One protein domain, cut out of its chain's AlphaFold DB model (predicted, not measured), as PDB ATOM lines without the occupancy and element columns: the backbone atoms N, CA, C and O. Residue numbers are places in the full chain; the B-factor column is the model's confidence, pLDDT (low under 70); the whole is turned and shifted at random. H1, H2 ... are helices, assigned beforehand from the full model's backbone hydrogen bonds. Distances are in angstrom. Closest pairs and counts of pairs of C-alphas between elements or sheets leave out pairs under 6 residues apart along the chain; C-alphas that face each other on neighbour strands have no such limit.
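Overview. This is residues 2 to 48 of the 142 residues of an uncharacterized protein of Halomonas olivaria (UniProt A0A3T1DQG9). This is an open, loose curve of three separate helices: H1 at one end, a stretched link leading to H2 at the other, and then a tight turn after which H3, the longest helix, folds back with its residues 36 to 46 sticking out alone. The line from H1 through the link to H2 makes the longest axis, and the helices do not pack into a core. The printed part has 47 residues with three named helices, in the order H1, H2, H3, no named strand, and its class is all helix. It is loose, with a radius of gyration of the C-alphas of 12.7 A, and elongated, spanning 34 by 22 by 15 A.

Arrangement. Start at Ala 2, where H1, residues 2 to 8, begins; a short link of 9 residues leads from it to H2, residues 18 to 27, and these two helices are apart. Go on through the tight link, residues 28 to 31, and you reach H3, residues 32 to 46, which is apart from H2 and from H1. Look at residues 36 to 48, of which 36 to 46 belong to H3: this stretch stands free. In H1, H2 and H3 every O i to N i+4 pair is within hydrogen-bond range.

Along the chain. Find C-alpha 2 at (237.076, 271.136, 265.534); from there H1 runs 10.0 A to C-alpha 8. Find C-alpha 18 at (221.792, 264.794, 259.243), from which H2 runs 14.2 A to C-alpha 27. H3 covers 21.2 A from C-alpha 32 to C-alpha 46 at (240.104, 270.059, 248.507).

Size, cuts and confidence. The two C-alphas farthest apart are those of Leu 8 and Leu 26, at 34.8 A. The printed part has no cut, and neither link is long. The mean pLDDT of the printed part is 88.3, and no printed residue is under 70.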
ATOM      1  N   ALA A   2     237.002 271.078 267.006       84.00
ATOM      2  CA  ALA A   2     237.076 271.136 265.534       84.00
ATOM      3  C   ALA A   2     236.698 272.509 264.943       84.00
ATOM      4  O   ALA A   2     237.420 273.037 264.107       84.00
ATOM      5  N   THR A   3     235.618 273.126 265.428       86.31
ATOM      6  CA  THR A   3     235.183 274.474 265.021       86.31
ATOM      7  C   THR A   3     236.219 275.553 265.343       86.31
ATOM      8  O   THR A   3     236.437 276.450 264.544       86.31
ATOM      9  N   SER A   4     236.895 275.451 266.493       88.31
ATOM     10  CA  SER A   4     237.944 276.396 266.902       88.31
ATOM     11  C   SER A   4     239.164 276.294 265.991       88.31
ATOM     12  O   SER A   4     239.703 277.312 265.576       88.31
ATOM     13  N   VAL A   5     239.566 275.070 265.635       88.81
ATOM     14  CA  VAL A   5     240.649 274.841 264.671       88.81
ATOM     15  C   VAL A   5     240.245 275.349 263.285       88.81
ATOM     16  O   VAL A   5     241.015 276.075 262.674       88.81
ATOM     17  N   ALA A   6     239.026 275.059 262.818       87.19
ATOM     18  CA  ALA A   6     238.529 275.585 261.547       87.19
ATOM     19  C   ALA A   6     238.573 277.120 261.517       87.19
ATOM     20  O   ALA A   6     239.129 277.679 260.580       87.19
ATOM     21  N   ALA A   7     238.107 277.785 262.577       88.62
ATOM     22  CA  ALA A   7     238.148 279.241 262.687       88.62
ATOM     23  C   ALA A   7     239.579 279.811 262.643       88.62
ATOM     24  O   ALA A   7     239.796 280.840 262.008       88.62
ATOM     25  N   LEU A   8     240.569 279.135 263.248       90.31
ATOM     26  CA  LEU A   8     241.983 279.543 263.170       90.31
ATOM     27  C   LEU A   8     242.532 279.498 261.737       90.31
ATOM     28  O   LEU A   8     243.360 280.327 261.373       90.31
ATOM     29  N   PHE A   9     242.055 278.558 260.921       87.62
ATOM     30  CA  PHE A   9     242.405 278.444 259.503       87.62
ATOM     31  C   PHE A   9     241.438 279.209 258.575       87.62
ATOM     32  O   PHE A   9     241.505 279.046 257.359       87.62
ATOM     33  N   GLY A  10     240.540 280.042 259.122       86.25
ATOM     34  CA  GLY A  10     239.571 280.835 258.350       86.25
ATOM     35  C   GLY A  10     238.371 280.047 257.804       86.25
ATOM     36  O   GLY A  10     237.632 280.549 256.961       86.25
ATOM     37  N   GLY A  11     238.171 278.812 258.262       85.12
ATOM     38  CA  GLY A  11     237.033 277.968 257.912       85.12
ATOM     39  C   GLY A  11     235.750 278.331 258.674       85.12
ATOM     40  O   GLY A  11     235.813 278.856 259.792       85.12
ATOM     41  N   PRO A  12     234.570 278.034 258.100       86.25
ATOM     42  CA  PRO A  12     233.287 278.301 258.739       86.25
ATOM     43  C   PRO A  12     233.036 277.378 259.945       86.25
ATOM     44  O   PRO A  12     233.697 276.345 260.106       86.25
ATOM     45  N   PRO A  13     232.054 277.710 260.800       83.94
ATOM     46  CA  PRO A  13     231.640 276.826 261.874       83.94
ATOM     47  C   PRO A  13     231.090 275.499 261.338       83.94
ATOM     48  O   PRO A  13     230.221 275.482 260.471       83.94
ATOM     49  N   ASN A  14     231.565 274.386 261.894       87.19
ATOM     50  CA  ASN A  14     231.140 273.048 261.489       87.19
ATOM     51  C   ASN A  14     229.983 272.539 262.357       87.19
ATOM     52  O   ASN A  14     229.931 272.814 263.558       87.19
ATOM     53  N   THR A  15     229.103 271.735 261.758       87.25
ATOM     54  CA  THR A  15     228.015 271.014 262.434       87.25
ATOM     55  C   THR A  15     227.909 269.583 261.903       87.25
ATOM     56  O   THR A  15     228.451 269.265 260.843       87.25
ATOM     57  N   THR A  16     227.235 268.703 262.640       85.38
ATOM     58  CA  THR A  16     226.951 267.336 262.183       85.38
ATOM     59  C   THR A  16     225.839 267.367 261.137       85.38
ATOM     60  O   THR A  16     224.769 267.913 261.389       85.38
ATOM     61  N   TYR A  17     226.082 266.755 259.978       84.75
ATOM     62  CA  TYR A  17     225.113 266.687 258.884       84.75
ATOM     63  C   TYR A  17     224.163 265.498 259.046       84.75
ATOM     64  O   TYR A  17     224.597 264.341 259.086       84.75
ATOM     65  N   SER A  18     222.863 265.787 259.093       80.19
ATOM     66  CA  SER A  18     221.792 264.794 259.243       80.19
ATOM     67  C   SER A  18     221.753 263.790 258.091       80.19
ATOM     68  O   SER A  18     221.448 262.615 258.299       80.19
ATOM     69  N   GLU A  19     222.110 264.223 256.886       84.44
ATOM     70  CA  GLU A  19     222.152 263.396 255.683       84.44
ATOM     71  C   GLU A  19     223.195 262.283 255.808       84.44
ATOM     72  O   GLU A  19     222.945 261.137 255.431       84.44
ATOM     73  N   VAL A  20     224.348 262.598 256.404       86.75
ATOM     74  CA  VAL A  20     225.429 261.629 256.617       86.75
ATOM     75  C   VAL A  20     225.030 260.623 257.693       86.75
ATOM     76  O   VAL A  20     225.196 259.418 257.505       86.75
ATOM     77  N   THR A  21     224.433 261.084 258.796       84.50
ATOM     78  CA  THR A  21     223.910 260.195 259.845       84.50
ATOM     79  C   THR A  21     222.809 259.273 259.307       84.50
ATOM     80  O   THR A  21     222.804 258.075 259.613       84.50
ATOM     81  N   GLY A  22     221.915 259.790 258.461       82.38
ATOM     82  CA  GLY A  22     220.880 259.005 257.786       82.38
ATOM     83  C   GLY A  22     221.466 257.942 256.854       82.38
ATOM     84  O   GLY A  22     221.087 256.772 256.941       82.38
ATOM     85  N   ALA A  23     222.447 258.310 256.027       85.75
ATOM     86  CA  ALA A  23     223.118 257.384 255.116       85.75
ATOM     87  C   ALA A  23     223.858 256.259 255.860       85.75
ATOM     88  O   ALA A  23     223.748 255.091 255.477       85.75
ATOM     89  N   VAL A  24     224.563 256.572 256.952       88.31
ATOM     90  CA  VAL A  24     225.236 255.565 257.796       88.31
ATOM     91  C   VAL A  24     224.223 254.624 258.452       88.31
ATOM     92  O   VAL A  24     224.449 253.415 258.507       88.31
ATOM     93  N   THR A  25     223.079 255.155 258.890       84.94
ATOM     94  CA  THR A  25     221.999 254.351 259.484       84.94
ATOM     95  C   THR A  25     221.381 253.395 258.460       84.94
ATOM     96  O   THR A  25     221.145 252.228 258.778       84.94
ATOM     97  N   LEU A  26     221.176 253.852 257.219       88.06
ATOM     98  CA  LEU A  26     220.627 253.038 256.131       88.06
ATOM     99  C   LEU A  26     221.606 251.952 255.664       88.06
ATOM    100  O   LEU A  26     221.227 250.796 255.507       88.06
ATOM    101  N   THR A  27     222.875 252.317 255.475       90.06
ATOM    102  CA  THR A  27     223.938 251.394 255.039       90.06
ATOM    103  C   THR A  27     224.424 250.466 256.153       90.06
ATOM    104  O   THR A  27     225.183 249.534 255.886       90.06
ATOM    105  N   ARG A  28     224.004 250.708 257.406       88.38
ATOM    106  CA  ARG A  28     224.466 250.023 258.629       88.38
ATOM    107  C   ARG A  28     225.992 250.019 258.790       88.38
ATOM    108  O   ARG A  28     226.554 249.184 259.501       88.38
ATOM    109  N   ALA A  29     226.678 250.965 258.156       88.38
ATOM    110  CA  ALA A  29     228.131 251.057 258.136       88.38
ATOM    111  C   ALA A  29     228.649 251.897 259.317       88.38
ATOM    112  O   ALA A  29     229.292 252.925 259.135       88.38
ATOM    113  N   PHE A  30     228.390 251.452 260.551       87.56
ATOM    114  CA  PHE A  30     228.716 252.205 261.776       87.56
ATOM    115  C   PHE A  30     230.210 252.222 262.148       87.56
ATOM    116  O   PHE A  30     230.585 252.743 263.197       87.56
ATOM    117  N   ASN A  31     231.085 251.643 261.320       92.75
ATOM    118  CA  ASN A  31     232.515 251.620 261.604       92.75
ATOM    119  C   ASN A  31     233.127 253.018 261.366       92.75
ATOM    120  O   ASN A  31     233.117 253.491 260.225       92.75
ATOM    121  N   PRO A  32     233.731 253.662 262.387       87.62
ATOM    122  CA  PRO A  32     234.291 255.010 262.255       87.62
ATOM    123  C   PRO A  32     235.432 255.094 261.233       87.62
ATOM    124  O   PRO A  32     235.722 256.176 260.725       87.62
ATOM    125  N   LYS A  33     236.052 253.964 260.864       92.12
ATOM    126  CA  LYS A  33     237.081 253.915 259.816       92.12
ATOM    127  C   LYS A  33     236.568 254.444 258.473       92.12
ATOM    128  O   LYS A  33     237.317 255.126 257.781       92.12
ATOM    129  N   TYR A  34     235.302 254.200 258.127       89.44
ATOM    130  CA  TYR A  34     234.723 254.701 256.875       89.44
ATOM    131  C   TYR A  34     234.656 256.232 256.849       89.44
ATOM    132  O   TYR A  34     234.962 256.845 255.828       89.44
ATOM    133  N   MET A  35     234.354 256.854 257.992       89.50
ATOM    134  CA  MET A  35     234.329 258.311 258.131       89.50
ATOM    135  C   MET A  35     235.726 258.925 258.008       89.50
ATOM    136  O   MET A  35     235.883 259.972 257.388       89.50
ATOM    137  N   VAL A  36     236.756 258.257 258.540       91.25
ATOM    138  CA  VAL A  36     238.152 258.709 258.407       91.25
ATOM    139  C   VAL A  36     238.616 258.639 256.953       91.25
ATOM    140  O   VAL A  36     239.225 259.587 256.461       91.25
ATOM    141  N   VAL A  37     238.295 257.555 256.239       93.31
ATOM    142  CA  VAL A  37     238.618 257.430 254.809       93.31
ATOM    143  C   VAL A  37     237.908 258.515 253.997       93.31
ATOM    144  O   VAL A  37     238.551 259.178 253.185       93.31
ATOM    145  N   ALA A  38     236.622 258.765 254.259       91.31
ATOM    146  CA  ALA A  38     235.878 259.845 253.611       91.31
ATOM    147  C   ALA A  38     236.498 261.229 253.886       91.31
ATOM    148  O   ALA A  38     236.639 262.029 252.963       91.31
ATOM    149  N   ALA A  39     236.929 261.496 255.125       91.19
ATOM    150  CA  ALA A  39     237.604 262.742 255.486       91.19
ATOM    151  C   ALA A  39     238.951 262.910 254.763       91.19
ATOM    152  O   ALA A  39     239.234 263.985 254.239       91.19
ATOM    153  N   MET A  40     239.761 261.850 254.671       94.38
ATOM    154  CA  MET A  40     241.028 261.879 253.931       94.38
ATOM    155  C   MET A  40     240.810 262.145 252.440       94.38
ATOM    156  O   MET A  40     241.512 262.967 251.854       94.38
ATOM    157  N   ILE A  41     239.807 261.503 251.833       93.69
ATOM    158  CA  ILE A  41     239.425 261.763 250.440       93.69
ATOM    159  C   ILE A  41     238.999 263.225 250.278       93.69
ATOM    160  O   ILE A  41     239.483 263.893 249.369       93.69
ATOM    161  N   ALA A  42     238.160 263.752 251.173       91.12
ATOM    162  CA  ALA A  42     237.722 265.145 251.120       91.12
ATOM    163  C   ALA A  42     238.899 266.132 251.205       91.12
ATOM    164  O   ALA A  42     238.938 267.090 250.436       91.12
ATOM    165  N   ILE A  43     239.886 265.873 252.073       91.75
ATOM    166  CA  ILE A  43     241.107 266.685 252.174       91.75
ATOM    167  C   ILE A  43     241.878 266.657 250.852       91.75
ATOM    168  O   ILE A  43     242.228 267.713 250.334       91.75
ATOM    169  N   VAL A  44     242.108 265.476 250.272       93.19
ATOM    170  CA  VAL A  44     242.826 265.351 248.992       93.19
ATOM    171  C   VAL A  44     242.086 266.084 247.872       93.19
ATOM    172  O   VAL A  44     242.709 266.831 247.118       93.19
ATOM    173  N   LEU A  45     240.763 265.929 247.785       90.31
ATOM    174  CA  LEU A  45     239.937 266.612 246.786       90.31
ATOM    175  C   LEU A  45     239.913 268.134 246.986       90.31
ATOM    176  O   LEU A  45     239.835 268.859 245.998       90.31
ATOM    177  N   ALA A  46     240.038 268.626 248.222       88.00
ATOM    178  CA  ALA A  46     240.104 270.059 248.507       88.00
ATOM    179  C   ALA A  46     241.350 270.733 247.899       88.00
ATOM    180  O   ALA A  46     241.289 271.906 247.537       88.00
ATOM    181  N   PHE A  47     242.456 270.000 247.720       89.94
ATOM    182  CA  PHE A  47     243.652 270.504 247.029       89.94
ATOM    183  C   PHE A  47     243.537 270.457 245.493       89.94
ATOM    184  O   PHE A  47     244.379 271.023 244.790       89.94
ATOM    185  N   VAL A  48     242.501 269.817 244.940       92.00
ATOM    186  CA  VAL A  48     242.283 269.728 243.489       92.00
ATOM    187  C   VAL A  48     241.496 270.948 243.006       92.00
ATOM    188  O   VAL A  48     240.265 270.966 242.990       92.00
TER     189      VAL A  48